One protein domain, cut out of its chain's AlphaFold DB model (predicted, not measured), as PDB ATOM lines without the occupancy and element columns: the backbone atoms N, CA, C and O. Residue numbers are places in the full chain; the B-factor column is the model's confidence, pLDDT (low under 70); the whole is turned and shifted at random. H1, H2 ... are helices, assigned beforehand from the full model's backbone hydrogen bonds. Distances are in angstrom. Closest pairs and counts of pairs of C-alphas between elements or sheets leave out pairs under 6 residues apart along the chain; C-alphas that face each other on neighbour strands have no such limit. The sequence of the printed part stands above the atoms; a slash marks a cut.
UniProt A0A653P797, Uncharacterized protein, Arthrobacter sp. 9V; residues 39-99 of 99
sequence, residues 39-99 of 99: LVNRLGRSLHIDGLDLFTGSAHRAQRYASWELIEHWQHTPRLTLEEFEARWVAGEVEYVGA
ATOM      1  N   LEU A  39     181.792 139.461 128.678       96.00
ATOM      2  CA  LEU A  39     181.923 140.323 127.488       96.00
ATOM      3  C   LEU A  39     181.757 139.570 126.159       96.00
ATOM      4  O   LEU A  39     181.294 140.124 125.163       96.00
ATOM      5  N   VAL A  40     182.142 138.294 126.125       97.25
ATOM      6  CA  VAL A  40     182.217 137.486 124.898       97.25
ATOM      7  C   VAL A  40     181.200 136.345 124.896       97.25
ATOM      8  O   VAL A  40     181.021 135.601 125.870       97.25
ATOM      9  N   ASN A  41     180.547 136.142 123.753       97.31
ATOM     10  CA  ASN A  41     179.636 135.020 123.556       97.31
ATOM     11  C   ASN A  41     180.385 133.680 123.436       97.31
ATOM     12  O   ASN A  41     181.617 133.605 123.449       97.31
ATOM     13  N   ARG A  42     179.627 132.581 123.338       96.88
ATOM     14  CA  ARG A  42     180.192 131.223 123.277       96.88
ATOM     15  C   ARG A  42     181.143 131.032 122.090       96.88
ATOM     16  O   ARG A  42     182.162 130.362 122.232       96.88
ATOM     17  N   LEU A  43     180.815 131.616 120.935       96.12
ATOM     18  CA  LEU A  43     181.649 131.526 119.740       96.12
ATOM     19  C   LEU A  43     182.960 132.297 119.931       96.12
ATOM     20  O   LEU A  43     184.024 131.741 119.673       96.12
ATOM     21  N   GLY A  44     182.900 133.531 120.441       95.56
ATOM     22  CA  GLY A  44     184.090 134.334 120.731       95.56
ATOM     23  C   GLY A  44     185.028 133.645 121.721       95.56
ATOM     24  O   GLY A  44     186.228 133.558 121.468       95.56
ATOM     25  N   ARG A  45     184.471 133.030 122.772       95.06
ATOM     26  CA  ARG A  45     185.235 132.213 123.732       95.06
ATOM     27  C   ARG A  45     185.928 131.018 123.079       95.06
ATOM     28  O   ARG A  45     187.095 130.778 123.356       95.06
ATOM     29  N   SER A  46     185.243 130.298 122.185       97.06
ATOM     30  CA  SER A  46     185.839 129.159 121.463       97.06
ATOM     31  C   SER A  46     186.977 129.553 120.514       97.06
ATOM     32  O   SER A  46     187.815 128.724 120.182       97.06
ATOM     33  N   LEU A  47     187.005 130.820 120.094       96.25
ATOM     34  CA  LEU A  47     188.028 131.394 119.223       96.25
ATOM     35  C   LEU A  47     189.089 132.193 119.999       96.25
ATOM     36  O   LEU A  47     189.896 132.870 119.369       96.25
ATOM     37  N   HIS A  48     189.080 132.135 121.338       95.12
ATOM     38  CA  HIS A  48     189.995 132.876 122.214       95.12
ATOM     39  C   HIS A  48     190.038 134.386 121.931       95.12
ATOM     40  O   HIS A  48     191.095 135.008 121.962       95.12
ATOM     41  N   ILE A  49     188.879 134.976 121.630       95.38
ATOM     42  CA  ILE A  49     188.761 136.420 121.419       95.38
ATOM     43  C   ILE A  49     188.823 137.132 122.768       95.38
ATOM     44  O   ILE A  49     188.078 136.773 123.683       95.38
ATOM     45  N   ASP A  50     189.680 138.146 122.863       92.94
ATOM     46  CA  ASP A  50     189.732 139.037 124.018       92.94
ATOM     47  C   ASP A  50     188.509 139.970 124.010       92.94
ATOM     48  O   ASP A  50     188.096 140.478 122.966       92.94
ATOM     49  N   GLY A  51     187.917 140.207 125.181       92.06
ATOM     50  CA  GLY A  51     186.851 141.193 125.333       92.06
ATOM     51  C   GLY A  51     187.314 142.602 124.961       92.06
ATOM     52  O   GLY A  51     186.533 143.353 124.381       92.06
ATOM     53  N   LEU A  52     188.584 142.941 125.216       92.31
ATOM     54  CA  LEU A  52     189.151 144.248 124.877       92.31
ATOM     55  C   LEU A  52     189.175 144.491 123.357       92.31
ATOM     56  O   LEU A  52     188.886 145.601 122.906       92.31
ATOM     57  N   ASP A  53     189.406 143.444 122.554       91.88
ATOM     58  CA  ASP A  53     189.385 143.523 121.083       91.88
ATOM     59  C   ASP A  53     188.024 143.976 120.534       91.88
ATOM     60  O   ASP A  53     187.928 144.451 119.399       91.88
ATOM     61  N   LEU A  54     186.943 143.802 121.301       94.00
ATOM     62  CA  LEU A  54     185.607 144.217 120.878       94.00
ATOM     63  C   LEU A  54     185.416 145.743 120.949       94.00
ATOM     64  O   LEU A  54     184.560 146.282 120.242       94.00
ATOM     65  N   PHE A  55     186.225 146.440 121.751       92.75
ATOM     66  CA  PHE A  55     186.174 147.897 121.905       92.75
ATOM     67  C   PHE A  55     187.008 148.613 120.841       92.75
ATOM     68  O   PHE A  55     186.590 149.649 120.333       92.75
ATOM     69  N   THR A  56     188.143 148.033 120.450       89.62
ATOM     70  CA  THR A  56     189.078 148.620 119.473       89.62
ATOM     71  C   THR A  56     188.887 148.087 118.050       89.62
ATOM     72  O   THR A  56     189.353 148.695 117.087       89.62
ATOM     73  N   GLY A  57     188.197 146.955 117.893       85.81
ATOM     74  CA  GLY A  57     187.963 146.302 116.610       85.81
ATOM     75  C   GLY A  57     186.805 146.875 115.783       85.81
ATOM     76  O   GLY A  57     186.077 147.797 116.166       85.81
ATOM     77  N   SER A  58     186.597 146.269 114.610       88.81
ATOM     78  CA  SER A  58     185.501 146.638 113.712       88.81
ATOM     79  C   SER A  58     184.125 146.348 114.323       88.81
ATOM     80  O   SER A  58     183.941 145.367 115.049       88.81
ATOM     81  N   ALA A  59     183.124 147.154 113.953       88.50
ATOM     82  CA  ALA A  59     181.741 146.986 114.414       88.50
ATOM     83  C   ALA A  59     181.193 145.581 114.145       88.50
ATOM     84  O   ALA A  59     180.539 144.983 114.996       88.50
ATOM     85  N   HIS A  60     181.526 145.022 112.982       90.88
ATOM     86  CA  HIS A  60     181.112 143.677 112.606       90.88
ATOM     87  C   HIS A  60     181.715 142.600 113.525       90.88
ATOM     88  O   HIS A  60     181.033 141.641 113.890       90.88
ATOM     89  N   ARG A  61     182.985 142.745 113.936       92.50
ATOM     90  CA  ARG A  61     183.625 141.819 114.886       92.50
ATOM     91  C   ARG A  61     182.986 141.937 116.270       92.50
ATOM     92  O   ARG A  61     182.666 140.907 116.860       92.50
ATOM     93  N   ALA A  62     182.756 143.165 116.732       93.56
ATOM     94  CA  ALA A  62     182.089 143.448 117.998       93.56
ATOM     95  C   ALA A  62     180.701 142.789 118.057       93.56
ATOM     96  O   ALA A  62     180.451 141.968 118.931       93.56
ATOM     97  N   GLN A  63     179.841 143.029 117.064       92.88
ATOM     98  CA  GLN A  63     178.489 142.453 117.014       92.88
ATOM     99  C   GLN A  63     178.479 140.922 116.924       92.88
ATOM    100  O   GLN A  63     177.608 140.268 117.492       92.88
ATOM    101  N   ARG A  64     179.443 140.327 116.212       96.06
ATOM    102  CA  ARG A  64     179.500 138.871 116.029       96.06
ATOM    103  C   ARG A  64     179.903 138.121 117.300       96.06
ATOM    104  O   ARG A  64     179.466 136.985 117.492       96.06
ATOM    105  N   TYR A  65     180.778 138.702 118.119       97.38
ATOM    106  CA  TYR A  65     181.422 137.995 119.232       97.38
ATOM    107  C   TYR A  65     181.076 138.541 120.617       97.38
ATOM    108  O   TYR A  65     181.340 137.847 121.599       97.38
ATOM    109  N   ALA A  66     180.454 139.718 120.705       97.12
ATOM    110  CA  ALA A  66     179.924 140.238 121.957       97.12
ATOM    111  C   ALA A  66     178.874 139.293 122.551       97.12
ATOM    112  O   ALA A  66     178.130 138.609 121.835       97.12
ATOM    113  N   SER A  67     178.858 139.232 123.878       97.38
ATOM    114  CA  SER A  67     177.767 138.644 124.647       97.38
ATOM    115  C   SER A  67     176.474 139.441 124.448       97.38
ATOM    116  O   SER A  67     176.482 140.558 123.928       97.38
ATOM    117  N   TRP A  68     175.348 138.854 124.846       96.31
ATOM    118  CA  TRP A  68     174.065 139.546 124.753       96.31
ATOM    119  C   TRP A  68     174.018 140.736 125.724       96.31
ATOM    120  O   TRP A  68     173.589 141.820 125.342       96.31
ATOM    121  N   GLU A  69     174.575 140.556 126.920       95.44
ATOM    122  CA  GLU A  69     174.714 141.562 127.971       95.44
ATOM    123  C   GLU A  69     175.545 142.762 127.495       95.44
ATOM    124  O   GLU A  69     175.183 143.913 127.726       95.44
ATOM    125  N   LEU A  70     176.643 142.513 126.771       96.12
ATOM    126  CA  LEU A  70     177.475 143.583 126.220       96.12
ATOM    127  C   LEU A  70     176.760 144.341 125.096       96.12
ATOM    128  O   LEU A  70     176.882 145.561 124.995       96.12
ATOM    129  N   ILE A  71     175.989 143.637 124.262       95.31
ATOM    130  CA  ILE A  71     175.171 144.274 123.224       95.31
ATOM    131  C   ILE A  71     174.101 145.168 123.861       95.31
ATOM    132  O   ILE A  71     173.908 146.288 123.392       95.31
ATOM    133  N   GLU A  72     173.434 144.708 124.920       94.69
ATOM    134  CA  GLU A  72     172.450 145.498 125.671       94.69
ATOM    135  C   GLU A  72     173.095 146.719 126.344       94.69
ATOM    136  O   GLU A  72     172.576 147.834 126.243       94.69
ATOM    137  N   HIS A  73     174.268 146.547 126.955       94.81
ATOM    138  CA  HIS A  73     175.038 147.657 127.515       94.81
ATOM    139  C   HIS A  73     175.346 148.718 126.447       94.81
ATOM    140  O   HIS A  73     175.105 149.904 126.669       94.81
ATOM    141  N   TRP A  74     175.772 148.310 125.248       94.88
ATOM    142  CA  TRP A  74     176.065 149.240 124.152       94.88
ATOM    143  C   TRP A  74     174.854 149.978 123.577       94.88
ATOM    144  O   TRP A  74     175.044 150.982 122.891       94.88
ATOM    145  N   GLN A  75     173.623 149.538 123.851       93.19
ATOM    146  CA  GLN A  75     172.431 150.321 123.497       93.19
ATOM    147  C   GLN A  75     172.307 151.590 124.348       93.19
ATOM    148  O   GLN A  75     171.771 152.591 123.876       93.19
ATOM    149  N   HIS A  76     172.822 151.553 125.578       91.81
ATOM    150  CA  HIS A  76     172.760 152.655 126.539       91.81
ATOM    151  C   HIS A  76     174.072 153.441 126.599       91.81
ATOM    152  O   HIS A  76     174.056 154.664 126.720       91.81
ATOM    153  N   THR A  77     175.197 152.742 126.442       89.88
ATOM    154  CA  THR A  77     176.550 153.305 126.446       89.88
ATOM    155  C   THR A  77     177.265 152.901 125.156       89.88
ATOM    156  O   THR A  77     178.001 151.910 125.131       89.88
ATOM    157  N   PRO A  78     177.043 153.626 124.043       88.56
ATOM    158  CA  PRO A  78     177.645 153.277 122.765       88.56
ATOM    159  C   PRO A  78     179.173 153.326 122.823       88.56
ATOM    160  O   PRO A  78     179.766 154.290 123.312       88.56
ATOM    161  N   ARG A  79     179.815 152.304 122.253       90.38
ATOM    162  CA  ARG A  79     181.255 152.338 121.976       90.38
ATOM    163  C   ARG A  79     181.550 153.369 120.880       90.38
ATOM    164  O   ARG A  79     180.795 153.457 119.912       90.38
ATOM    165  N   LEU A  80     182.674 154.066 120.987       90.88
ATOM    166  CA  LEU A  80     183.190 154.933 119.927       90.88
ATOM    167  C   LEU A  80     184.362 154.266 119.208       90.88
ATOM    168  O   LEU A  80     185.311 153.775 119.828       90.88
ATOM    169  N   THR A  81     184.316 154.272 117.880       89.62
ATOM    170  CA  THR A  81     185.501 154.006 117.058       89.62
ATOM    171  C   THR A  81     186.518 155.140 117.206       89.62
ATOM    172  O   THR A  81     186.180 156.227 117.671       89.62
ATOM    173  N   LEU A  82     187.771 154.903 116.801       89.88
ATOM    174  CA  LEU A  82     188.799 155.948 116.822       89.88
ATOM    175  C   LEU A  82     188.383 157.172 115.996       89.88
ATOM    176  O   LEU A  82     188.567 158.288 116.452       89.88
ATOM    177  N   GLU A  83     187.792 156.959 114.821       90.50
ATOM    178  CA  GLU A  83     187.342 158.037 113.933       90.50
ATOM    179  C   GLU A  83     186.224 158.875 114.574       90.50
ATOM    180  O   GLU A  83     186.284 160.104 114.577       90.50
ATOM    181  N   GLU A  84     185.231 158.223 115.185       90.81
ATOM    182  CA  GLU A  84     184.159 158.922 115.908       90.81
ATOM    183  C   GLU A  84     184.692 159.667 117.135       90.81
ATOM    184  O   GLU A  84     184.251 160.780 117.423       90.81
ATOM    185  N   PHE A  85     185.634 159.063 117.862       92.94
ATOM    186  CA  PHE A  85     186.268 159.703 119.008       92.94
ATOM    187  C   PHE A  85     187.099 160.911 118.584       92.94
ATOM    188  O   PHE A  85     186.959 161.972 119.181       92.94
ATOM    189  N   GLU A  86     187.916 160.781 117.538       93.69
ATOM    190  CA  GLU A  86     188.734 161.864 116.992       93.69
ATOM    191  C   GLU A  86     187.861 163.054 116.584       93.69
ATOM    192  O   GLU A  86     188.133 164.180 117.000       93.69
ATOM    193  N   ALA A  87     186.765 162.810 115.858       93.19
ATOM    194  CA  ALA A  87     185.830 163.860 115.459       93.19
ATOM    195  C   ALA A  87     185.240 164.608 116.669       93.19
ATOM    196  O   ALA A  87     185.230 165.840 116.692       93.19
ATOM    197  N   ARG A  88     184.795 163.875 117.700       93.00
ATOM    198  CA  ARG A  88     184.232 164.471 118.926       93.00
ATOM    199  C   ARG A  88     185.285 165.180 119.773       93.00
ATOM    200  O   ARG A  88     184.996 166.215 120.368       93.00
ATOM    201  N   TRP A  89     186.503 164.649 119.830       93.94
ATOM    202  CA  TRP A  89     187.607 165.229 120.592       93.94
ATOM    203  C   TRP A  89     188.082 166.536 119.959       93.94
ATOM    204  O   TRP A  89     188.283 167.528 120.654       93.94
ATOM    205  N   VAL A  90     188.173 166.583 118.625       91.94
ATOM    206  CA  VAL A  90     188.459 167.817 117.877       91.94
ATOM    207  C   VAL A  90     187.346 168.853 118.066       91.94
ATOM    208  O   VAL A  90     187.645 170.040 118.179       91.94
ATOM    209  N   ALA A  91     186.085 168.419 118.143       92.19
ATOM    210  CA  ALA A  91     184.948 169.289 118.443       92.19
ATOM    211  C   ALA A  91     184.893 169.761 119.915       92.19
ATOM    212  O   ALA A  91     184.145 170.686 120.224       92.19
ATOM    213  N   GLY A  92     185.683 169.156 120.813       88.56
ATOM    214  CA  GLY A  92     185.676 169.449 122.252       88.56
ATOM    215  C   GLY A  92     184.488 168.845 123.011       88.56
ATOM    216  O   GLY A  92     184.191 169.267 124.123       88.56
ATOM    217  N   GLU A  93     183.790 167.873 122.422       85.88
ATOM    218  CA  GLU A  93     182.622 167.209 123.022       85.88
ATOM    219  C   GLU A  93     183.014 166.082 123.983       85.88
ATOM    220  O   GLU A  93     182.231 165.688 124.846       85.88
ATOM    221  N   VAL A  94     184.222 165.543 123.812       82.19
ATOM    222  CA  VAL A  94     184.792 164.517 124.683       82.19
ATOM    223  C   VAL A  94     186.172 164.957 125.140       82.19
ATOM    224  O   VAL A  94     187.059 165.234 124.338       82.19
ATOM    225  N   GLU A  95     186.354 164.987 126.452       73.06
ATOM    226  CA  GLU A  95     187.641 165.203 127.093       73.06
ATOM    227  C   GLU A  95     187.867 164.007 128.012       73.06
ATOM    228  O   GLU A  95     187.096 163.771 128.943       73.06
ATOM    229  N   TYR A  96     188.865 163.185 127.696       65.06
ATOM    230  CA  TYR A  96     189.211 162.050 128.538       65.06
ATOM    231  C   TYR A  96     190.517 162.353 129.260       65.06
ATOM    232  O   TYR A  96     191.606 162.226 128.700       65.06
ATOM    233  N   VAL A  97     190.387 162.777 130.513       55.78
ATOM    234  CA  VAL A  97     191.504 162.899 131.446       55.78
ATOM    235  C   VAL A  97     191.611 161.545 132.131       55.78
ATOM    236  O   VAL A  97     190.745 161.193 132.928       55.78
ATOM    237  N   GLY A  98     192.614 160.747 131.760       49.34
ATOM    238  CA  GLY A  98     192.892 159.491 132.455       49.34
ATOM    239  C   GLY A  98     192.979 159.738 133.959       49.34
ATOM    240  O   GLY A  98     193.727 160.619 134.383       49.34
ATOM    241  N   ALA A  99     192.156 159.018 134.723       39.22
ATOM    242  CA  ALA A  99     192.189 159.033 136.182       39.22
ATOM    243  C   ALA A  99     193.489 158.413 136.714       39.22
ATOM    244  O   ALA A  99     193.965 157.425 136.102       39.22
TER     245      ALA A  99
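What this domain is: This is residues 39 to 99 of the 99 residues of an uncharacterized protein of Arthrobacter sp. 9V (UniProt A0A653P797). Short helices H1 and H2 pack on H3 toward one end, H4 runs near H3, and H5 makes the other end, followed by a tail, residues 92 to 99. The 61 printed residues hold five named helices, H1 to H5 in order, and no named strand: all helix. The whole is loose, radius of gyration of the C-alphas 13.2 A, spanning 40 by 25 by 20 A.

How they stand to each other: H1, residues 42 to 46, touches H3, residues 59 to 65; their closest C-alphas, Gly 44 and Tyr 65, are 4.8 A apart. H2, residues 53 to 56, touches H3, closest C-alphas Leu 54 and Ala 62, 4.6 A. H4, residues 68 to 76, is close to H3 but not clearly touching, closest C-alphas Gln 63 and Ile 71, 7.3 A; they run opposite ways at a shallow tilt of 32 degrees, only just short of steep. H5, residues 82 to 91, is close to H2 but not clearly touching, closest C-alphas Thr 56 and Leu 82, 7.8 A. Every O i to N i+4 pair is within hydrogen-bond range in H1, H3 and H5, and 4 of 5 in H4; H2 is too short for one.

Where its parts are: H1 begins at C-alpha 42 (180.192, 131.223, 123.277). H4 measures 13.3 A; H5 measures 14.0 A, ending at C-alpha 91 (184.948, 169.289, 118.443).

The domain as a whole: The printed part has no cut and no long link. Residues 96 to 99 have pLDDT under 70.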